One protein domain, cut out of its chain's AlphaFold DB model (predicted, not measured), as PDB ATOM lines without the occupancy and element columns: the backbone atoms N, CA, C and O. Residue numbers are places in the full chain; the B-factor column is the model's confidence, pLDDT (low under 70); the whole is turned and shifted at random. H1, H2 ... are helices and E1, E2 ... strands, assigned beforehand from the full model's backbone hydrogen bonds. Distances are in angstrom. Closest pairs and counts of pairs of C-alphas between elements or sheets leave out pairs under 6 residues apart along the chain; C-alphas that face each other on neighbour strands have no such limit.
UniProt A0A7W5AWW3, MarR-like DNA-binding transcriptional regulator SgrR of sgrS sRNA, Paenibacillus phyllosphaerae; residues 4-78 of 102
ATOM      1  N   ALA A   4     119.365 182.290 187.129       87.38
ATOM      2  CA  ALA A   4     120.566 182.946 186.621       87.38
ATOM      3  C   ALA A   4     121.809 182.039 186.683       87.38
ATOM      4  O   ALA A   4     122.662 182.123 185.802       87.38
ATOM      5  N   LEU A   5     121.886 181.145 187.677       89.12
ATOM      6  CA  LEU A   5     123.006 180.214 187.843       89.12
ATOM      7  C   LEU A   5     123.013 179.106 186.784       89.12
ATOM      8  O   LEU A   5     124.060 178.530 186.520       89.12
ATOM      9  N   CYS A   6     121.866 178.818 186.167       88.50
ATOM     10  CA  CYS A   6     121.756 177.812 185.111       88.50
ATOM     11  C   CYS A   6     122.122 178.361 183.722       88.50
ATOM     12  O   CYS A   6     122.026 177.632 182.736       88.50
ATOM     13  N   THR A   7     122.487 179.643 183.622       89.25
ATOM     14  CA  THR A   7     122.887 180.262 182.352       89.25
ATOM     15  C   THR A   7     124.340 179.958 182.017       89.25
ATOM     16  O   THR A   7     125.177 179.731 182.890       89.25
ATOM     17  N   GLU A   8     124.666 180.034 180.732       83.81
ATOM     18  CA  GLU A   8     126.012 179.835 180.193       83.81
ATOM     19  C   GLU A   8     127.072 180.736 180.847       83.81
ATOM     20  O   GLU A   8     128.234 180.354 180.986       83.81
ATOM     21  N   ARG A   9     126.661 181.928 181.292       86.50
ATOM     22  CA  ARG A   9     127.530 182.935 181.913       86.50
ATOM     23  C   ARG A   9     128.031 182.551 183.303       86.50
ATOM     24  O   ARG A   9     128.977 183.171 183.777       86.50
ATOM     25  N   PHE A  10     127.424 181.550 183.936       89.62
ATOM     26  CA  PHE A  10     127.814 181.041 185.252       89.62
ATOM     27  C   PHE A  10     128.512 179.676 185.173       89.62
ATOM     28  O   PHE A  10     128.489 178.904 186.131       89.62
ATOM     29  N   SER A  11     129.160 179.379 184.041       91.00
ATOM     30  CA  SER A  11     130.038 178.212 183.934       91.00
ATOM     31  C   SER A  11     131.122 178.231 185.021       91.00
ATOM     32  O   SER A  11     131.716 179.272 185.308       91.00
ATOM     33  N   ILE A  12     131.381 177.070 185.624       92.81
ATOM     34  CA  ILE A  12     132.375 176.904 186.690       92.81
ATOM     35  C   ILE A  12     133.766 176.768 186.058       92.81
ATOM     36  O   ILE A  12     133.964 175.943 185.163       92.81
ATOM     37  N   VAL A  13     134.728 177.552 186.547       91.69
ATOM     38  CA  VAL A  13     136.104 177.618 186.026       91.69
ATOM     39  C   VAL A  13     137.144 177.407 187.140       91.69
ATOM     40  O   VAL A  13     136.865 177.747 188.290       91.69
ATOM     41  N   PRO A  14     138.327 176.842 186.831       92.38
ATOM     42  CA  PRO A  14     139.412 176.662 187.798       92.38
ATOM     43  C   PRO A  14     140.113 177.993 188.116       92.38
ATOM     44  O   PRO A  14     140.670 178.636 187.227       92.38
ATOM     45  N   GLU A  15     140.080 178.404 189.386       93.62
ATOM     46  CA  GLU A  15     140.602 179.694 189.871       93.62
ATOM     47  C   GLU A  15     142.102 179.866 189.601       93.62
ATOM     48  O   GLU A  15     142.515 180.863 189.014       93.62
ATOM     49  N   ASP A  16     142.907 178.865 189.949       93.31
ATOM     50  CA  ASP A  16     144.367 178.874 189.828       93.31
ATOM     51  C   ASP A  16     144.847 179.099 188.388       93.31
ATOM     52  O   ASP A  16     145.809 179.831 188.143       93.31
ATOM     53  N   ILE A  17     144.151 178.501 187.421       91.06
ATOM     54  CA  ILE A  17     144.461 178.640 185.996       91.06
ATOM     55  C   ILE A  17     144.060 180.026 185.490       91.06
ATOM     56  O   ILE A  17     144.817 180.648 184.745       91.06
ATOM     57  N   VAL A  18     142.881 180.510 185.885       91.56
ATOM     58  CA  VAL A  18     142.368 181.812 185.442       91.56
ATOM     59  C   VAL A  18     143.214 182.952 186.009       91.56
ATOM     60  O   VAL A  18     143.557 183.874 185.275       91.56
ATOM     61  N   GLU A  19     143.613 182.885 187.279       91.75
ATOM     62  CA  GLU A  19     144.483 183.899 187.887       91.75
ATOM     63  C   GLU A  19     145.897 183.906 187.287       91.75
ATOM     64  O   GLU A  19     146.536 184.959 187.178       91.75
ATOM     65  N   ALA A  20     146.400 182.738 186.876       90.88
ATOM     66  CA  ALA A  20     147.692 182.624 186.211       90.88
ATOM     67  C   ALA A  20     147.670 183.118 184.751       90.88
ATOM     68  O   ALA A  20     148.736 183.418 184.197       90.88
ATOM     69  N   ASP A  21     146.494 183.229 184.126       90.00
ATOM     70  CA  ASP A  21     146.353 183.628 182.727       90.00
ATOM     71  C   ASP A  21     146.551 185.136 182.526       90.00
ATOM     72  O   ASP A  21     145.626 185.947 182.491       90.00
ATOM     73  N   ARG A  22     147.811 185.524 182.336       79.44
ATOM     74  CA  ARG A  22     148.189 186.901 181.987       79.44
ATOM     75  C   ARG A  22     148.018 187.219 180.497       79.44
ATOM     76  O   ARG A  22     148.170 188.379 180.118       79.44
ATOM     77  N   GLY A  23     147.794 186.204 179.660       80.75
ATOM     78  CA  GLY A  23     147.869 186.294 178.198       80.75
ATOM     79  C   GLY A  23     146.527 186.198 177.476       80.75
ATOM     80  O   GLY A  23     146.486 186.428 176.270       80.75
ATOM     81  N   GLY A  24     145.442 185.876 178.183       86.75
ATOM     82  CA  GLY A  24     144.149 185.577 177.568       86.75
ATOM     83  C   GLY A  24     144.116 184.196 176.905       86.75
ATOM     84  O   GLY A  24     143.231 183.927 176.090       86.75
ATOM     85  N   GLU A  25     145.064 183.312 177.233       89.56
ATOM     86  CA  GLU A  25     145.092 181.950 176.699       89.56
ATOM     87  C   GLU A  25     143.892 181.142 177.192       89.56
ATOM     88  O   GLU A  25     143.381 180.314 176.443       89.56
ATOM     89  N   PHE A  26     143.370 181.425 178.390       91.25
ATOM     90  CA  PHE A  26     142.165 180.784 178.911       91.25
ATOM     91  C   PHE A  26     140.942 181.091 178.040       91.25
ATOM     92  O   PHE A  26     140.105 180.221 177.815       91.25
ATOM     93  N   ALA A  27     140.849 182.302 177.484       88.88
ATOM     94  CA  ALA A  27     139.765 182.649 176.564       88.88
ATOM     95  C   ALA A  27     139.856 181.867 175.242       88.88
ATOM     96  O   ALA A  27     138.834 181.596 174.608       88.88
ATOM     97  N   ARG A  28     141.071 181.491 174.821       91.12
ATOM     98  CA  ARG A  28     141.305 180.730 173.589       91.12
ATOM     99  C   ARG A  28     141.189 179.223 173.810       91.12
ATOM    100  O   ARG A  28     140.620 178.537 172.970       91.12
ATOM    101  N   LEU A  29     141.703 178.712 174.923       93.69
ATOM    102  CA  LEU A  29     141.725 177.298 175.297       93.69
ATOM    103  C   LEU A  29     141.155 177.126 176.719       93.69
ATOM    104  O   LEU A  29     141.905 176.840 177.656       93.69
ATOM    105  N   PRO A  30     139.836 177.312 176.901       92.56
ATOM    106  CA  PRO A  30     139.207 177.236 178.210       92.56
ATOM    107  C   PRO A  30     139.272 175.821 178.783       92.56
ATOM    108  O   PRO A  30     139.115 174.822 178.075       92.56
ATOM    109  N   ILE A  31     139.434 175.758 180.103       92.69
ATOM    110  CA  ILE A  31     139.382 174.523 180.885       92.69
ATOM    111  C   ILE A  31     138.122 174.574 181.744       92.69
ATOM    112  O   ILE A  31     137.933 175.500 182.529       92.69
ATOM    113  N   GLY A  32     137.258 173.576 181.581       91.50
ATOM    114  CA  GLY A  32     135.997 173.462 182.305       91.50
ATOM    115  C   GLY A  32     135.685 172.017 182.673       91.50
ATOM    116  O   GLY A  32     136.439 171.097 182.358       91.50
ATOM    117  N   THR A  33     134.549 171.816 183.332       93.75
ATOM    118  CA  THR A  33     134.111 170.511 183.852       93.75
ATOM    119  C   THR A  33     133.143 169.772 182.930       93.75
ATOM    120  O   THR A  33     132.611 168.735 183.312       93.75
ATOM    121  N   GLY A  34     132.895 170.296 181.727       92.69
ATOM    122  CA  GLY A  34     131.952 169.720 180.771       92.69
ATOM    123  C   GLY A  34     132.401 168.379 180.165       92.69
ATOM    124  O   GLY A  34     133.540 167.937 180.362       92.69
ATOM    125  N   PRO A  35     131.517 167.739 179.378       94.19
ATOM    126  CA  PRO A  35     131.786 166.444 178.751       94.19
ATOM    127  C   PRO A  35     132.831 166.509 177.632       94.19
ATOM    128  O   PRO A  35     133.353 165.475 177.230       94.19
ATOM    129  N   PHE A  36     133.170 167.702 177.140       95.19
ATOM    130  CA  PHE A  36     134.173 167.902 176.099       95.19
ATOM    131  C   PHE A  36     135.221 168.926 176.528       95.19
ATOM    132  O   PHE A  36     134.920 169.894 177.225       95.19
ATOM    133  N   ARG A  37     136.453 168.721 176.066       94.19
ATOM    134  CA  ARG A  37     137.634 169.543 176.351       94.19
ATOM    135  C   ARG A  37     138.162 170.174 175.069       94.19
ATOM    136  O   ARG A  37     138.233 169.502 174.040       94.19
ATOM    137  N   MET A  38     138.541 171.450 175.128       95.00
ATOM    138  CA  MET A  38     139.062 172.166 173.962       95.00
ATOM    139  C   MET A  38     140.492 171.731 173.646       95.00
ATOM    140  O   MET A  38     141.359 171.730 174.518       95.00
ATOM    141  N   VAL A  39     140.721 171.341 172.393       94.50
ATOM    142  CA  VAL A  39     142.026 170.879 171.895       94.50
ATOM    143  C   VAL A  39     142.637 171.896 170.946       94.50
ATOM    144  O   VAL A  39     143.844 172.119 170.975       94.50
ATOM    145  N   GLU A  40     141.809 172.538 170.127       93.75
ATOM    146  CA  GLU A  40     142.256 173.551 169.180       93.75
ATOM    147  C   GLU A  40     141.184 174.627 169.017       93.75
ATOM    148  O   GLU A  40     139.994 174.325 168.934       93.75
ATOM    149  N   ASN A  41     141.611 175.886 168.970       93.88
ATOM    150  CA  ASN A  41     140.746 177.025 168.700       93.88
ATOM    151  C   ASN A  41     141.520 178.051 167.874       93.88
ATOM    152  O   ASN A  41     142.393 178.774 168.377       93.88
ATOM    153  N   ILE A  42     141.238 178.043 166.578       90.81
ATOM    154  CA  ILE A  42     141.809 178.939 165.580       90.81
ATOM    155  C   ILE A  42     140.674 179.579 164.776       90.81
ATOM    156  O   ILE A  42     139.548 179.095 164.755       90.81
ATOM    157  N   SER A  43     140.969 180.668 164.068       89.19
ATOM    158  CA  SER A  43     139.945 181.450 163.348       89.19
ATOM    159  C   SER A  43     139.086 180.652 162.353       89.19
ATOM    160  O   SER A  43     137.942 181.021 162.106       89.19
ATOM    161  N   SER A  44     139.617 179.568 161.786       87.31
ATOM    162  CA  SER A  44     138.934 178.726 160.801       87.31
ATOM    163  C   SER A  44     138.286 177.472 161.389       87.31
ATOM    164  O   SER A  44     137.519 176.812 160.689       87.31
ATOM    165  N   MET A  45     138.631 177.085 162.622       89.56
ATOM    166  CA  MET A  45     138.215 175.804 163.192       89.56
ATOM    167  C   MET A  45     138.338 175.768 164.719       89.56
ATOM    168  O   MET A  45     139.308 176.253 165.299       89.56
ATOM    169  N   LEU A  46     137.386 175.087 165.347       92.69
ATOM    170  CA  LEU A  46     137.389 174.725 166.756       92.69
ATOM    171  C   LEU A  46     137.292 173.202 166.883       92.69
ATOM    172  O   LEU A  46     136.453 172.572 166.241       92.69
ATOM    173  N   VAL A  47     138.146 172.605 167.712       93.94
ATOM    174  CA  VAL A  47     138.202 171.160 167.946       93.94
ATOM    175  C   VAL A  47     138.023 170.862 169.426       93.94
ATOM    176  O   VAL A  47     138.753 171.386 170.273       93.94
ATOM    177  N   LEU A  48     137.091 169.960 169.720       94.94
ATOM    178  CA  LEU A  48     136.844 169.412 171.045       94.94
ATOM    179  C   LEU A  48     137.056 167.898 171.038       94.94
ATOM    180  O   LEU A  48     136.693 167.226 170.075       94.94
ATOM    181  N   GLU A  49     137.584 167.355 172.128       94.56
ATOM    182  CA  GLU A  49     137.678 165.909 172.366       94.56
ATOM    183  C   GLU A  49     136.867 165.519 173.604       94.56
ATOM    184  O   GLU A  49     136.595 166.358 174.468       94.56
ATOM    185  N   ALA A  50     136.464 164.251 173.680       94.69
ATOM    186  CA  ALA A  50     135.764 163.705 174.834       94.69
ATOM    187  C   ALA A  50     136.582 163.881 176.125       94.69
ATOM    188  O   ALA A  50     137.785 163.611 176.178       94.69
ATOM    189  N   ASN A  51     135.922 164.326 177.192       94.31
ATOM    190  CA  ASN A  51     136.471 164.295 178.537       94.31
ATOM    191  C   ASN A  51     136.154 162.933 179.168       94.31
ATOM    192  O   ASN A  51     135.090 162.743 179.751       94.31
ATOM    193  N   GLU A  52     137.094 161.989 179.078       90.44
ATOM    194  CA  GLU A  52     136.951 160.649 179.673       90.44
ATOM    195  C   GLU A  52     136.734 160.685 181.198       90.44
ATOM    196  O   GLU A  52     136.220 159.731 181.774       90.44
ATOM    197  N   SER A  53     137.112 161.786 181.856       90.69
ATOM    198  CA  SER A  53     136.944 162.003 183.299       90.69
ATOM    199  C   SER A  53     135.665 162.774 183.656       90.69
ATOM    200  O   SER A  53     135.533 163.241 184.788       90.69
ATOM    201  N   TYR A  54     134.732 162.951 182.714       93.06
ATOM    202  CA  TYR A  54     133.448 163.595 182.989       93.06
ATOM    203  C   TYR A  54     132.616 162.778 183.990       93.06
ATOM    204  O   TYR A  54     132.567 161.550 183.926       93.06
ATOM    205  N   PHE A  55     131.956 163.464 184.927       89.19
ATOM    206  CA  PHE A  55     131.360 162.829 186.107       89.19
ATOM    207  C   PHE A  55     130.167 161.906 185.799       89.19
ATOM    208  O   PHE A  55     129.903 160.994 186.578       89.19
ATOM    209  N   GLU A  56     129.478 162.094 184.666       90.12
ATOM    210  CA  GLU A  56     128.395 161.202 184.204       90.12
ATOM    211  C   GLU A  56     128.872 160.154 183.183       90.12
ATOM    212  O   GLU A  56     128.061 159.449 182.585       90.12
ATOM    213  N   GLY A  57     130.190 160.028 182.989       87.06
ATOM    214  CA  GLY A  57     130.806 159.112 182.032       87.06
ATOM    215  C   GLY A  57     131.193 159.764 180.701       87.06
ATOM    216  O   GLY A  57     130.918 160.934 180.442       87.06
ATOM    217  N   CYS A  58     131.880 158.997 179.851       85.12
ATOM    218  CA  CYS A  58     132.390 159.489 178.571       85.12
ATOM    219  C   CYS A  58     131.233 159.806 177.599       85.12
ATOM    220  O   CYS A  58     130.335 158.970 177.445       85.12
ATOM    221  N   PRO A  59     131.231 160.971 176.921       87.56
ATOM    222  CA  PRO A  59     130.245 161.250 175.884       87.56
ATOM    223  C   PRO A  59     130.349 160.255 174.719       87.56
ATOM    224  O   PRO A  59     131.413 159.734 174.408       87.56
ATOM    225  N   HIS A  60     129.240 160.045 174.006       88.44
ATOM    226  CA  HIS A  60     129.190 159.135 172.853       88.44
ATOM    227  C   HIS A  60     130.019 159.584 171.640       88.44
ATOM    228  O   HIS A  60     130.198 158.807 170.703       88.44
ATOM    229  N   LEU A  61     130.454 160.844 171.613       90.38
ATOM    230  CA  LEU A  61     131.287 161.388 170.550       90.38
ATOM    231  C   LEU A  61     132.714 161.511 171.061       90.38
ATOM    232  O   LEU A  61     132.951 162.202 172.046       90.38
ATOM    233  N   ASP A  62     133.667 160.930 170.338       90.00
ATOM    234  CA  ASP A  62     135.084 161.046 170.696       90.00
ATOM    235  C   ASP A  62     135.638 162.443 170.394       90.00
ATOM    236  O   ASP A  62     136.570 162.917 171.047       90.00
ATOM    237  N   ARG A  63     135.090 163.101 169.360       90.62
ATOM    238  CA  ARG A  63     135.634 164.343 168.811       90.62
ATOM    239  C   ARG A  63     134.592 165.162 168.061       90.62
ATOM    240  O   ARG A  63     133.794 164.613 167.304       90.62
ATOM    241  N   ILE A  64     134.649 166.479 168.231       93.12
ATOM    242  CA  ILE A  64     133.824 167.458 167.520       93.12
ATOM    243  C   ILE A  64     134.761 168.439 166.816       93.12
ATOM    244  O   ILE A  64     135.605 169.057 167.460       93.12
ATOM    245  N   GLU A  65     134.600 168.595 165.504       92.31
ATOM    246  CA  GLU A  65     135.297 169.608 164.705       92.31
ATOM    247  C   GLU A  65     134.263 170.592 164.147       92.31
ATOM    248  O   GLU A  65     133.397 170.224 163.352       92.31
ATOM    249  N   MET A  66     134.338 171.849 164.577       90.50
ATOM    250  CA  MET A  66     133.495 172.939 164.100       90.50
ATOM    251  C   MET A  66     134.304 173.819 163.158       90.50
ATOM    252  O   MET A  66     135.247 174.484 163.579       90.50
ATOM    253  N   TRP A  67     133.923 173.843 161.885       87.81
ATOM    254  CA  TRP A  67     134.604 174.620 160.854       87.81
ATOM    255  C   TRP A  67     133.902 175.955 160.619       87.81
ATOM    256  O   TRP A  67     132.685 176.006 160.434       87.81
ATOM    257  N   VAL A  68     134.678 177.035 160.591       84.44
ATOM    258  CA  VAL A  68     134.192 178.374 160.258       84.44
ATOM    259  C   VAL A  68     134.377 178.587 158.764       84.44
ATOM    260  O   VAL A  68     135.500 178.667 158.265       84.44
ATOM    261  N   TRP A  69     133.263 178.675 158.039       82.06
ATOM    262  CA  TRP A  69     133.289 178.919 156.604       82.06
ATOM    263  C   TRP A  69     133.325 180.422 156.291       82.06
ATOM    264  O   TRP A  69     132.339 181.118 156.554       82.06
ATOM    265  N   PRO A  70     134.400 180.945 155.676       71.88
ATOM    266  CA  PRO A  70     134.407 182.327 155.219       71.88
ATOM    267  C   PRO A  70     133.441 182.488 154.034       71.88
ATOM    268  O   PRO A  70     133.533 181.762 153.049       71.88
ATOM    269  N   ASN A  71     132.535 183.470 154.100       70.31
ATOM    270  CA  ASN A  71     131.573 183.817 153.037       70.31
ATOM    271  C   ASN A  71     130.424 182.810 152.823       70.31
ATOM    272  O   ASN A  71     130.093 182.473 151.687       70.31
ATOM    273  N   TYR A  72     129.773 182.353 153.900       66.88
ATOM    274  CA  TYR A  72     128.579 181.494 153.807       66.88
ATOM    275  C   TYR A  72     127.420 182.157 153.030       66.88
ATOM    276  O   TYR A  72     126.720 181.492 152.269       66.88
ATOM    277  N   GLU A  73     127.264 183.482 153.144       64.31
ATOM    278  CA  GLU A  73     126.189 184.249 152.491       64.31
ATOM    279  C   GLU A  73     126.200 184.160 150.954       64.31
ATOM    280  O   GLU A  73     125.149 184.236 150.321       64.31
ATOM    281  N   GLY A  74     127.361 183.919 150.332       61.31
ATOM    282  CA  GLY A  74     127.450 183.724 148.880       61.31
ATOM    283  C   GLY A  74     126.786 182.430 148.386       61.31
ATOM    284  O   GLY A  74     126.409 182.342 147.218       61.31
ATOM    285  N   TYR A  75     126.599 181.445 149.269       59.72
ATOM    286  CA  TYR A  75     126.129 180.096 148.932       59.72
ATOM    287  C   TYR A  75     124.660 179.840 149.280       59.72
ATOM    288  O   TYR A  75     124.092 178.849 148.830       59.72
ATOM    289  N   ILE A  76     124.024 180.714 150.066       60.25
ATOM    290  CA  ILE A  76     122.609 180.546 150.440       60.25
ATOM    291  C   ILE A  76     121.643 181.035 149.350       60.25
ATOM    292  O   ILE A  76     120.511 180.565 149.285       60.25
ATOM    293  N   GLY A  77     122.080 181.969 148.494       58.41
ATOM    294  CA  GLY A  77     121.254 182.579 147.438       58.41
ATOM    295  C   GLY A  77     121.413 181.951 146.050       58.41
ATOM    296  O   GLY A  77     120.536 182.083 145.201       58.41
ATOM    297  N   THR A  78     122.506 181.227 145.820       54.22
ATOM    298  CA  THR A  78     122.669 180.351 144.659       54.22
ATOM    299  C   THR A  78     122.728 178.944 145.206       54.22
ATOM    300  O   THR A  78     123.662 178.625 145.929       54.22
TER     301      THR A  78
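What this domain is: This is residues 4 to 78 of the 102 residues of the protein "MarR-like DNA-binding transcriptional regulator SgrR of sgrS sRNA" of Paenibacillus phyllosphaerae (UniProt A0A7W5AWW3). A small three-stranded antiparallel sheet makes the body, with two short helices, H1 and H2, beyond its E1 edge and a tail that sticks out with residues 71 to 78, which include H3. At the other end of the printed part, residues 4 to 10 also stick out, and a long loop, residues 51 to 62, joins E2 to E3. The 75 printed residues hold, in order, H1 H2 E1 E2 E3 H3, and the sheet runs E1 - E2 - E3; the class is mixed, helices and strands, with under half of the residues in named elements. The whole is loose, with a radius of gyration of the C-alphas of 15.7 A and spans of 48 by 34 by 28 A.

Where its parts are: H1 is residues 15 to 20, 8.5 A long, beginning at C-alpha 15 (140.602, 179.694, 189.871). H2 is residues 25 to 28, 5.0 A. E1, residues 36 to 42, is 17.1 A; E2, residues 45 to 50, 17.0 A; E3, residues 63 to 67, 13.0 A. H3, residues 73 to 76, is 5.5 A and ends at C-alpha 76 (122.609, 180.546, 150.440).

How they stand to each other: E1, E2 and E3 form a meander, each strand the antiparallel neighbour of the one before. E1 and E2 are a hairpin at 161 degrees, with N 37 and O 49 2.9 A apart, within hydrogen-bond range. E2 and E3 are a hairpin at 169 degrees, with N 46 and O 66 at 2.8 A, also within range. H2 only grazes the sheet, with residues 27 to 28; the closest C-alphas of H2 and E1, Arg 28 and Asn 41, are 6.2 A apart. H1 and H2 are close but not clearly touching, the closest C-alphas, Val 18 and Phe 26, being 6.6 A apart. H1 and H3 are not on the sheet. In H1 every O i to N i+4 pair is within hydrogen-bond range; H2 and H3 are too short for such a pair.

The domain as a whole: The C-alphas farthest apart, those of Asp 16 and Thr 78, are 50.1 A apart. The printed part has no cut; E2 to E3 is the long link. Residues 72 to 78 have pLDDT under 70.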